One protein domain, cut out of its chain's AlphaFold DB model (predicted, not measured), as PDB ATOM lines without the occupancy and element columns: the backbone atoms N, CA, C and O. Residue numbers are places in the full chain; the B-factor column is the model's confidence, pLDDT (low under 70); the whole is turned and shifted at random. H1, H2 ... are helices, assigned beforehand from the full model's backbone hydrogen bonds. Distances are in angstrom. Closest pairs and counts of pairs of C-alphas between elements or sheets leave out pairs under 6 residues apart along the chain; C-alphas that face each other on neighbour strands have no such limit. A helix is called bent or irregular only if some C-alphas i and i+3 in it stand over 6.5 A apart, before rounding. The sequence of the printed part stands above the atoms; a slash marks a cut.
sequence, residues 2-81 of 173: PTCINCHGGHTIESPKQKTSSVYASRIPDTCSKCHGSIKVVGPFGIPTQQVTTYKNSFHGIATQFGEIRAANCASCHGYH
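AT A GLANCE: This is residues 2 to 81 of the 173 residues of the protein "Cytochrom_c3_2 domain-containing protein" of Bacteroidetes bacterium (UniProt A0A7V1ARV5). Short helices and loops make a flat body round H2, with H3 round the corner at one end of H2, H4 folded back beside H2, and H5 turning a further corner after H4. The long loop of residues 9 to 27 lies at the end away from H3, H1 lies near H2, and the short H6 packs on H2 from one broad side of the flat body. The printed part has 80 residues with six named helices, H1 to H6 in order along the chain, and no named strand; the class is all helix, with 40 of the 80 residues in named helices. It is compact, with a radius of gyration of the C-alphas of 12.6 A, and spans 34 by 33 by 17 A.

HOW THE PARTS SIT: Start at H1, residues 4 to 8, and compare it with H2, residues 28 to 36: they are close but not clearly touching, and their closest C-alphas, those of Cys 7 and Thr 31, are 6.2 A apart. H2 is the hub, touching three helices. Past its end look for H3, residues 39 to 45: the two only just touch, only at the corner, with 3 pairs of C-alphas within 8 A, the closest being Cys 35 and Val 41 at 5.9 A. Their lines are about perpendicular, only just, at 70.2 degrees. Go on to H4, residues 50 to 56, which touches H2 at a shallow tilt of 16 degrees, opposite ways; the closest C-alphas, of Ser 33 and Val 52, are 6.2 A apart. H5, residues 59 to 65, only just touches H4, only at the corner, with 3 pairs of C-alphas within 8 A, the closest being Tyr 55 and Gly 61 at 5.4 A; their lines are about perpendicular at 75 degrees. H6, residues 74 to 78, touches H2, and the closest C-alphas, of Pro 29 and Cys 74, are 5.9 A apart. H1 and H6 are apart. In H1, H4, H5 and H6 every O i to N i+4 pair is within hydrogen-bond range; in H2 it is 4 of 5, and in H3 1 of 3, with 1 of 4 O i to N i+3 pairs within range.

IN THESE COORDINATES: Find C-alpha 4 at (24.218, -45.716, 35.623), where H1 begins; it runs 6.0 A. H2 begins at C-alpha 28, (25.922, -43.492, 22.007), and runs 11.8 A; it is neither bent nor irregular, but only just: C-alphas 32 and 35 are 6.1 A apart. H3, 9.6 A long, is irregular, with C-alphas 41 and 44 7.0 A apart. H4 and H5 are each 9.9 A long. H6, 6.0 A long, ends at C-alpha 78, (27.451, -54.851, 22.281).

THE WHOLE: The two C-alphas farthest apart, of Gln 18 and Gly 46, are 34.2 A apart. The printed part has no cut. The link from H1 to H2, 19 residues, is long; the link from H5 to H6, 8 residues, is short. The mean pLDDT of the printed part is 93.3, and no printed residue is under 70.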
ATOM      1  N   PRO A   2      31.697 -49.105  34.929       86.94
ATOM      2  CA  PRO A   2      30.788 -47.962  34.846       86.94
ATOM      3  C   PRO A   2      29.500 -48.203  35.652       86.94
ATOM      4  O   PRO A   2      29.031 -49.334  35.752       86.94
ATOM      5  N   THR A   3      28.924 -47.133  36.193       91.56
ATOM      6  CA  THR A   3      27.614 -47.070  36.855       91.56
ATOM      7  C   THR A   3      26.595 -46.342  35.972       91.56
ATOM      8  O   THR A   3      26.945 -45.778  34.930       91.56
ATOM      9  N   CYS A   4      25.323 -46.314  36.387       92.50
ATOM     10  CA  CYS A   4      24.218 -45.716  35.623       92.50
ATOM     11  C   CYS A   4      24.515 -44.274  35.177       92.50
ATOM     12  O   CYS A   4      24.287 -43.913  34.021       92.50
ATOM     13  N   ILE A   5      25.099 -43.471  36.071       94.25
ATOM     14  CA  ILE A   5      25.366 -42.049  35.825       94.25
ATOM     15  C   ILE A   5      26.503 -41.810  34.828       94.25
ATOM     16  O   ILE A   5      26.566 -40.747  34.216       94.25
ATOM     17  N   ASN A   6      27.386 -42.795  34.609       92.69
ATOM     18  CA  ASN A   6      28.460 -42.660  33.625       92.69
ATOM     19  C   ASN A   6      27.921 -42.628  32.188       92.69
ATOM     20  O   ASN A   6      28.544 -42.018  31.318       92.69
ATOM     21  N   CYS A   7      26.762 -43.251  31.949       93.50
ATOM     22  CA  CYS A   7      26.107 -43.276  30.644       93.50
ATOM     23  C   CYS A   7      24.928 -42.307  30.569       93.50
ATOM     24  O   CYS A   7      24.825 -41.578  29.588       93.50
ATOM     25  N   HIS A   8      24.064 -42.278  31.585       93.94
ATOM     26  CA  HIS A   8      22.815 -41.508  31.569       93.94
ATOM     27  C   HIS A   8      22.942 -40.075  32.103       93.94
ATOM     28  O   HIS A   8      22.045 -39.272  31.871       93.94
ATOM     29  N   GLY A   9      24.041 -39.742  32.787       88.25
ATOM     30  CA  GLY A   9      24.144 -38.515  33.575       88.25
ATOM     31  C   GLY A   9      23.611 -38.701  34.999       88.25
ATOM     32  O   GLY A   9      22.987 -39.710  35.312       88.25
ATOM     33  N   GLY A  10      23.932 -37.755  35.883       87.69
ATOM     34  CA  GLY A  10      23.485 -37.757  37.280       87.69
ATOM     35  C   GLY A  10      22.103 -37.125  37.422       87.69
ATOM     36  O   GLY A  10      21.089 -37.775  37.216       87.69
ATOM     37  N   HIS A  11      22.052 -35.832  37.734       89.94
ATOM     38  CA  HIS A  11      20.786 -35.097  37.899       89.94
ATOM     39  C   HIS A  11      20.150 -34.632  36.576       89.94
ATOM     40  O   HIS A  11      19.133 -33.950  36.584       89.94
ATOM     41  N   THR A  12      20.741 -34.993  35.439       86.94
ATOM     42  CA  THR A  12      20.307 -34.595  34.090       86.94
ATOM     43  C   THR A  12      19.899 -35.805  33.247       86.94
ATOM     44  O   THR A  12      20.131 -35.842  32.040       86.94
ATOM     45  N   ILE A  13      19.334 -36.836  33.888       93.00
ATOM     46  CA  ILE A  13      18.885 -38.042  33.189       93.00
ATOM     47  C   ILE A  13      17.690 -37.692  32.310       93.00
ATOM     48  O   ILE A  13      16.606 -37.366  32.789       93.00
ATOM     49  N   GLU A  14      17.890 -37.829  31.008       93.94
ATOM     50  CA  GLU A  14      16.856 -37.621  30.006       93.94
ATOM     51  C   GLU A  14      16.450 -38.935  29.345       93.94
ATOM     52  O   GLU A  14      17.230 -39.889  29.238       93.94
ATOM     53  N   SER A  15      15.224 -38.957  28.821       94.56
ATOM     54  CA  SER A  15      14.734 -40.089  28.037       94.56
ATOM     55  C   SER A  15      15.657 -40.362  26.838       94.56
ATOM     56  O   SER A  15      15.997 -39.421  26.119       94.56
ATOM     57  N   PRO A  16      15.983 -41.633  26.520       92.94
ATOM     58  CA  PRO A  16      16.796 -41.985  25.349       92.94
ATOM     59  C   PRO A  16      16.201 -41.556  23.999       92.94
ATOM     60  O   PRO A  16      16.870 -41.646  22.973       92.94
ATOM     61  N   LYS A  17      14.933 -41.122  23.978       94.31
ATOM     62  CA  LYS A  17      14.259 -40.577  22.791       94.31
ATOM     63  C   LYS A  17      14.582 -39.099  22.544       94.31
ATOM     64  O   LYS A  17      14.353 -38.614  21.440       94.31
ATOM     65  N   GLN A  18      15.100 -38.383  23.542       94.81
ATOM     66  CA  GLN A  18      15.460 -36.972  23.420       94.81
ATOM     67  C   GLN A  18      16.859 -36.837  22.817       94.81
ATOM     68  O   GLN A  18      17.790 -37.493  23.272       94.81
ATOM     69  N   LYS A  19      17.031 -35.962  21.815       93.56
ATOM     70  CA  LYS A  19      18.327 -35.731  21.137       93.56
ATOM     71  C   LYS A  19      19.414 -35.179  22.071       93.56
ATOM     72  O   LYS A  19      20.608 -35.319  21.799       93.56
ATOM     73  N   THR A  20      19.002 -34.525  23.149       92.94
ATOM     74  CA  THR A  20      19.861 -33.977  24.204       92.94
ATOM     75  C   THR A  20      20.446 -35.072  25.101       92.94
ATOM     76  O   THR A  20      21.558 -34.904  25.603       92.94
ATOM     77  N   SER A  21      19.795 -36.240  25.175       95.19
ATOM     78  CA  SER A  21      20.219 -37.355  26.018       95.19
ATOM     79  C   SER A  21      21.562 -37.922  25.566       95.19
ATOM     80  O   SER A  21      21.778 -38.223  24.388       95.19
ATOM     81  N   SER A  22      22.466 -38.164  26.515       94.50
ATOM     82  CA  SER A  22      23.744 -38.843  26.265       94.50
ATOM     83  C   SER A  22      23.567 -40.260  25.715       94.50
ATOM     84  O   SER A  22      24.464 -40.786  25.056       94.50
ATOM     85  N   VAL A  23      22.416 -40.885  25.942       95.38
ATOM     86  CA  VAL A  23      22.101 -42.225  25.431       95.38
ATOM     87  C   VAL A  23      21.178 -42.196  24.211       95.38
ATOM     88  O   VAL A  23      20.671 -43.240  23.803       95.38
ATOM     89  N   TYR A  24      20.981 -41.028  23.590       96.31
ATOM     90  CA  TYR A  24      20.316 -40.936  22.293       96.31
ATOM     91  C   TYR A  24      21.096 -41.710  21.226       96.31
ATOM     92  O   TYR A  24      22.328 -41.681  21.210       96.31
ATOM     93  N   ALA A  25      20.394 -42.371  20.302       95.69
ATOM     94  CA  ALA A  25      20.976 -43.342  19.370       95.69
ATOM     95  C   ALA A  25      22.218 -42.841  18.611       95.69
ATOM     96  O   ALA A  25      23.176 -43.602  18.455       95.69
ATOM     97  N   SER A  26      22.242 -41.572  18.184       95.19
ATOM     98  CA  SER A  26      23.401 -41.007  17.482       95.19
ATOM     99  C   SER A  26      24.541 -40.539  18.393       95.19
ATOM    100  O   SER A  26      25.663 -40.363  17.928       95.19
ATOM    101  N   ARG A  27      24.288 -40.379  19.698       95.38
ATOM    102  CA  ARG A  27      25.262 -39.926  20.709       95.38
ATOM    103  C   ARG A  27      25.920 -41.072  21.469       95.38
ATOM    104  O   ARG A  27      26.962 -40.869  22.089       95.38
ATOM    105  N   ILE A  28      25.358 -42.282  21.388       96.06
ATOM    106  CA  ILE A  28      25.922 -43.492  22.007       96.06
ATOM    107  C   ILE A  28      27.418 -43.666  21.696       96.06
ATOM    108  O   ILE A  28      28.167 -43.926  22.641       96.06
ATOM    109  N   PRO A  29      27.905 -43.484  20.447       95.50
ATOM    110  CA  PRO A  29      29.334 -43.575  20.171       95.50
ATOM    111  C   PRO A  29      30.176 -42.636  21.028       95.50
ATOM    112  O   PRO A  29      31.197 -43.065  21.561       95.50
ATOM    113  N   ASP A  30      29.747 -41.392  21.225       94.75
ATOM    114  CA  ASP A  30      30.474 -40.432  22.054       94.75
ATOM    115  C   ASP A  30      30.406 -40.801  23.537       94.75
ATOM    116  O   ASP A  30      31.430 -40.766  24.218       94.75
ATOM    117  N   THR A  31      29.248 -41.249  24.027       94.94
ATOM    118  CA  THR A  31      29.093 -41.725  25.411       94.94
ATOM    119  C   THR A  31      30.027 -42.887  25.729       94.94
ATOM    120  O   THR A  31      30.740 -42.834  26.729       94.94
ATOM    121  N   CYS A  32      30.111 -43.897  24.860       94.56
ATOM    122  CA  CYS A  32      31.045 -45.009  25.046       94.56
ATOM    123  C   CYS A  32      32.511 -44.555  24.909       94.56
ATOM    124  O   CYS A  32      33.387 -45.032  25.637       94.56
ATOM    125  N   SER A  33      32.786 -43.618  23.996       94.75
ATOM    126  CA  SER A  33      34.140 -43.128  23.704       94.75
ATOM    127  C   SER A  33      34.775 -42.352  24.855       94.75
ATOM    128  O   SER A  33      36.001 -42.347  24.944       94.75
ATOM    129  N   LYS A  34      33.986 -41.756  25.763       92.88
ATOM    130  CA  LYS A  34      34.513 -41.075  26.965       92.88
ATOM    131  C   LYS A  34      35.473 -41.964  27.759       92.88
ATOM    132  O   LYS A  34      36.500 -41.490  28.238       92.88
ATOM    133  N   CYS A  35      35.162 -43.258  27.853       93.31
ATOM    134  CA  CYS A  35      36.024 -44.246  28.493       93.31
ATOM    135  C   CYS A  35      36.823 -45.041  27.454       93.31
ATOM    136  O   CYS A  35      38.046 -45.078  27.523       93.31
ATOM    137  N   HIS A  36      36.161 -45.623  26.448       93.31
ATOM    138  CA  HIS A  36      36.807 -46.536  25.495       93.31
ATOM    139  C   HIS A  36      37.763 -45.864  24.501       93.31
ATOM    140  O   HIS A  36      38.543 -46.552  23.851       93.31
ATOM    141  N   GLY A  37      37.735 -44.536  24.384       93.56
ATOM    142  CA  GLY A  37      38.704 -43.761  23.608       93.56
ATOM    143  C   GLY A  37      39.907 -43.282  24.426       93.56
ATOM    144  O   GLY A  37      40.837 -42.723  23.851       93.56
ATOM    145  N   SER A  38      39.916 -43.488  25.749       92.94
ATOM    146  CA  SER A  38      40.927 -42.936  26.656       92.94
ATOM    147  C   SER A  38      41.868 -44.012  27.185       92.94
ATOM    148  O   SER A  38      41.504 -44.801  28.058       92.94
ATOM    149  N   ILE A  39      43.120 -44.004  26.721       91.25
ATOM    150  CA  ILE A  39      44.139 -44.965  27.174       91.25
ATOM    151  C   ILE A  39      44.395 -44.871  28.684       91.25
ATOM    152  O   ILE A  39      44.676 -45.880  29.318       91.25
ATOM    153  N   LYS A  40      44.212 -43.685  29.280       93.00
ATOM    154  CA  LYS A  40      44.329 -43.489  30.732       93.00
ATOM    155  C   LYS A  40      43.289 -44.298  31.512       93.00
ATOM    156  O   LYS A  40      43.569 -44.731  32.619       93.00
ATOM    157  N   VAL A  41      42.100 -44.496  30.937       91.69
ATOM    158  CA  VAL A  41      41.000 -45.231  31.576       91.69
ATOM    159  C   VAL A  41      41.101 -46.721  31.283       91.69
ATOM    160  O   VAL A  41      40.973 -47.534  32.190       91.69
ATOM    161  N   VAL A  42      41.309 -47.090  30.016       91.38
ATOM    162  CA  VAL A  42      41.192 -48.491  29.583       91.38
ATOM    163  C   VAL A  42      42.522 -49.244  29.500       91.38
ATOM    164  O   VAL A  42      42.526 -50.474  29.509       91.38
ATOM    165  N   GLY A  43      43.645 -48.523  29.477       89.81
ATOM    166  CA  GLY A  43      44.996 -49.082  29.416       89.81
ATOM    167  C   GLY A  43      45.329 -50.042  30.561       89.81
ATOM    168  O   GLY A  43      45.780 -51.147  30.264       89.81
ATOM    169  N   PRO A  44      45.036 -49.711  31.837       91.69
ATOM    170  CA  PRO A  44      45.259 -50.626  32.963       91.69
ATOM    171  C   PRO A  44      44.516 -51.967  32.846       91.69
ATOM    172  O   PRO A  44      44.907 -52.945  33.471       91.69
ATOM    173  N   PHE A  45      43.461 -52.027  32.030       87.25
ATOM    174  CA  PHE A  45      42.661 -53.231  31.792       87.25
ATOM    175  C   PHE A  45      43.058 -53.971  30.504       87.25
ATOM    176  O   PHE A  45      42.374 -54.911  30.104       87.25
ATOM    177  N   GLY A  46      44.116 -53.531  29.811       86.62
ATOM    178  CA  GLY A  46      44.576 -54.136  28.557       86.62
ATOM    179  C   GLY A  46      43.602 -53.968  27.387       86.62
ATOM    180  O   GLY A  46      43.680 -54.697  26.399       86.62
ATOM    181  N   ILE A  47      42.659 -53.027  27.479       86.19
ATOM    182  CA  ILE A  47      41.651 -52.800  26.443       86.19
ATOM    183  C   ILE A  47      42.200 -51.772  25.437       86.19
ATOM    184  O   ILE A  47      42.537 -50.652  25.829       86.19
ATOM    185  N   PRO A  48      42.264 -52.096  24.130       87.06
ATOM    186  CA  PRO A  48      42.705 -51.137  23.127       87.06
ATOM    187  C   PRO A  48      41.662 -50.028  22.918       87.06
ATOM    188  O   PRO A  48      40.462 -50.243  23.079       87.06
ATOM    189  N   THR A  49      42.122 -48.839  22.521       90.62
ATOM    190  CA  THR A  49      41.261 -47.669  22.246       90.62
ATOM    191  C   THR A  49      40.867 -47.528  20.775       90.62
ATOM    192  O   THR A  49      39.968 -46.770  20.412       90.62
ATOM    193  N   GLN A  50      41.537 -48.268  19.891       90.62
ATOM    194  CA  GLN A  50      41.432 -48.120  18.437       90.62
ATOM    195  C   GLN A  50      40.052 -48.515  17.888       90.62
ATOM    196  O   GLN A  50      39.682 -48.123  16.782       90.62
ATOM    197  N   GLN A  51      39.268 -49.267  18.656       91.38
ATOM    198  CA  GLN A  51      37.905 -49.687  18.341       91.38
ATOM    199  C   GLN A  51      36.992 -48.477  18.130       91.38
ATOM    200  O   GLN A  51      36.186 -48.480  17.201       91.38
ATOM    201  N   VAL A  52      37.174 -47.413  18.920       94.31
ATOM    202  CA  VAL A  52      36.433 -46.155  18.752       94.31
ATOM    203  C   VAL A  52      36.739 -45.529  17.394       94.31
ATOM    204  O   VAL A  52      35.826 -45.214  16.634       94.31
ATOM    205  N   THR A  53      38.019 -45.390  17.055       93.44
ATOM    206  CA  THR A  53      38.447 -44.770  15.794       93.44
ATOM    207  C   THR A  53      38.024 -45.601  14.584       93.44
ATOM    208  O   THR A  53      37.508 -45.065  13.608       93.44
ATOM    209  N   THR A  54      38.193 -46.922  14.648       94.25
ATOM    210  CA  THR A  54      37.786 -47.831  13.564       94.25
ATOM    211  C   THR A  54      36.271 -47.855  13.374       94.25
ATOM    212  O   THR A  54      35.816 -47.868  12.236       94.25
ATOM    213  N   TYR A  55      35.485 -47.770  14.456       95.44
ATOM    214  CA  TYR A  55      34.038 -47.582  14.359       95.44
ATOM    215  C   TYR A  55      33.692 -46.257  13.682       95.44
ATOM    216  O   TYR A  55      32.924 -46.261  12.724       95.44
ATOM    217  N   LYS A  56      34.271 -45.137  14.139       94.50
ATOM    218  CA  LYS A  56      34.003 -43.802  13.578       94.50
ATOM    219  C   LYS A  56      34.308 -43.723  12.079       94.50
ATOM    220  O   LYS A  56      33.598 -43.028  11.369       94.50
ATOM    221  N   ASN A  57      35.300 -44.482  11.611       93.38
ATOM    222  CA  ASN A  57      35.680 -44.567  10.198       93.38
ATOM    223  C   ASN A  57      34.890 -45.619   9.395       93.38
ATOM    224  O   ASN A  57      35.122 -45.770   8.199       93.38
ATOM    225  N   SER A  58      34.004 -46.387  10.033       94.06
ATOM    226  CA  SER A  58      33.139 -47.355   9.351       94.06
ATOM    227  C   SER A  58      31.907 -46.673   8.755       94.06
ATOM    228  O   SER A  58      31.508 -45.603   9.210       94.06
ATOM    229  N   PHE A  59      31.235 -47.329   7.805       94.50
ATOM    230  CA  PHE A  59      29.976 -46.827   7.242       94.50
ATOM    231  C   PHE A  59      28.921 -46.526   8.313       94.50
ATOM    232  O   PHE A  59      28.272 -45.487   8.253       94.50
ATOM    233  N   HIS A  60      28.785 -47.394   9.322       96.62
ATOM    234  CA  HIS A  60      27.861 -47.151  10.427       96.62
ATOM    235  C   HIS A  60      28.261 -45.922  11.248       96.62
ATOM    236  O   HIS A  60      27.416 -45.080  11.528       96.62
ATOM    237  N   GLY A  61      29.548 -45.783  11.583       95.75
ATOM    238  CA  GLY A  61      30.042 -44.635  12.342       95.75
ATOM    239  C   GLY A  61      29.877 -43.313  11.603       95.75
ATOM    240  O   GLY A  61      29.416 -42.348  12.207       95.75
ATOM    241  N   ILE A  62      30.185 -43.288  10.304       96.12
ATOM    242  CA  ILE A  62      29.995 -42.118   9.443       96.12
ATOM    243  C   ILE A  62      28.506 -41.762   9.370       96.12
ATOM    244  O   ILE A  62      28.138 -40.627   9.652       96.12
ATOM    245  N   ALA A  63      27.627 -42.729   9.085       97.06
ATOM    246  CA  ALA A  63      26.183 -42.487   9.039       97.06
ATOM    247  C   ALA A  63      25.646 -41.940  10.375       97.06
ATOM    248  O   ALA A  63      24.892 -40.967  10.395       97.06
ATOM    249  N   THR A  64      26.093 -42.499  11.504       95.94
ATOM    250  CA  THR A  64      25.732 -41.996  12.833       95.94
ATOM    251  C   THR A  64      26.201 -40.556  13.071       95.94
ATOM    252  O   THR A  64      25.459 -39.780  13.671       95.94
ATOM    253  N   GLN A  65      27.391 -40.173  12.593       93.06
ATOM    254  CA  GLN A  65      27.886 -38.790  12.691       93.06
ATOM    255  C   GLN A  65      27.011 -37.805  11.907       93.06
ATOM    256  O   GLN A  65      26.810 -36.682  12.360       93.06
ATOM    257  N   PHE A  66      26.420 -38.245  10.794       94.00
ATOM    258  CA  PHE A  66      25.412 -37.479  10.053       94.00
ATOM    259  C   PHE A  66      24.010 -37.518  10.691       94.00
ATOM    260  O   PHE A  66      23.056 -36.989  10.129       94.00
ATOM    261  N   GLY A  67      23.865 -38.116  11.878       90.81
ATOM    262  CA  GLY A  67      22.610 -38.157  12.626       90.81
ATOM    263  C   GLY A  67      21.673 -39.304  12.251       90.81
ATOM    264  O   GLY A  67      20.553 -39.338  12.762       90.81
ATOM    265  N   GLU A  68      22.104 -40.261  11.418       95.75
ATOM    266  CA  GLU A  68      21.305 -41.446  11.092       95.75
ATOM    267  C   GLU A  68      21.190 -42.363  12.318       95.75
ATOM    268  O   GLU A  68      22.148 -43.012  12.744       95.75
ATOM    269  N   ILE A  69      19.990 -42.414  12.895       94.50
ATOM    270  CA  ILE A  69      19.696 -43.158  14.124       94.50
ATOM    271  C   ILE A  69      19.430 -44.647  13.893       94.50
ATOM    272  O   ILE A  69      19.425 -45.418  14.852       94.50
ATOM    273  N   ARG A  70      19.194 -45.061  12.644       94.69
ATOM    274  CA  ARG A  70      19.037 -46.470  12.254       94.69
ATOM    275  C   ARG A  70      20.379 -47.157  12.017       94.69
ATOM    276  O   ARG A  70      20.432 -48.387  12.016       94.69
ATOM    277  N   ALA A  71      21.454 -46.390  11.823       96.44
ATOM    278  CA  ALA A  71      22.800 -46.933  11.717       96.44
ATOM    279  C   ALA A  71      23.194 -47.628  13.030       96.44
ATOM    280  O   ALA A  71      22.883 -47.158  14.127       96.44
ATOM    281  N   ALA A  72      23.867 -48.774  12.923       96.69
ATOM    282  CA  ALA A  72      24.257 -49.538  14.100       96.69
ATOM    283  C   ALA A  72      25.309 -48.777  14.917       96.69
ATOM    284  O   ALA A  72      26.384 -48.476  14.412       96.69
ATOM    285  N   ASN A  73      25.029 -48.539  16.196       96.06
ATOM    286  CA  ASN A  73      25.978 -47.936  17.128       96.06
ATOM    287  C   ASN A  73      26.622 -48.982  18.048       96.06
ATOM    288  O   ASN A  73      26.382 -50.188  17.931       96.06
ATOM    289  N   CYS A  74      27.450 -48.522  18.990       95.75
ATOM    290  CA  CYS A  74      28.140 -49.389  19.944       95.75
ATOM    291  C   CYS A  74      27.163 -50.326  20.675       95.75
ATOM    292  O   CYS A  74      27.416 -51.526  20.775       95.75
ATOM    293  N   ALA A  75      26.017 -49.802  21.124       96.00
ATOM    294  CA  ALA A  75      25.015 -50.562  21.866       96.00
ATOM    295  C   ALA A  75      24.179 -51.498  20.976       96.00
ATOM    296  O   ALA A  75      23.727 -52.547  21.445       96.00
ATOM    297  N   SER A  76      24.004 -51.175  19.691       95.88
ATOM    298  CA  SER A  76      23.348 -52.063  18.719       95.88
ATOM    299  C   SER A  76      24.077 -53.407  18.609       95.88
ATOM    300  O   SER A  76      23.424 -54.455  18.552       95.88
ATOM    301  N   CYS A  77      25.414 -53.377  18.658       95.12
ATOM    302  CA  CYS A  77      26.266 -54.563  18.612       95.12
ATOM    303  C   CYS A  77      26.520 -55.159  20.005       95.12
ATOM    304  O   CYS A  77      26.260 -56.341  20.215       95.12
ATOM    305  N   HIS A  78      26.991 -54.363  20.971       95.00
ATOM    306  CA  HIS A  78      27.451 -54.851  22.281       95.00
ATOM    307  C   HIS A  78      26.347 -54.979  23.345       95.00
ATOM    308  O   HIS A  78      26.508 -55.738  24.300       95.00
ATOM    309  N   GLY A  79      25.221 -54.275  23.196       94.44
ATOM    310  CA  GLY A  79      24.236 -54.066  24.266       94.44
ATOM    311  C   GLY A  79      24.549 -52.839  25.138       94.44
ATOM    312  O   GLY A  79      25.490 -52.105  24.858       94.44
ATOM    313  N   TYR A  80      23.733 -52.598  26.172       92.12
ATOM    314  CA  TYR A  80      23.802 -51.375  26.998       92.12
ATOM    315  C   TYR A  80      23.734 -51.614  28.523       92.12
ATOM    316  O   TYR A  80      24.415 -50.909  29.252       92.12
ATOM    317  N   HIS A  81      23.005 -52.626  29.020       93.12
ATOM    318  CA  HIS A  81      22.960 -52.976  30.463       93.12
ATOM    319  C   HIS A  81      23.539 -54.360  30.797       93.12
ATOM    320  O   HIS A  81      23.641 -54.742  31.958       93.12
TER     321      HIS A  81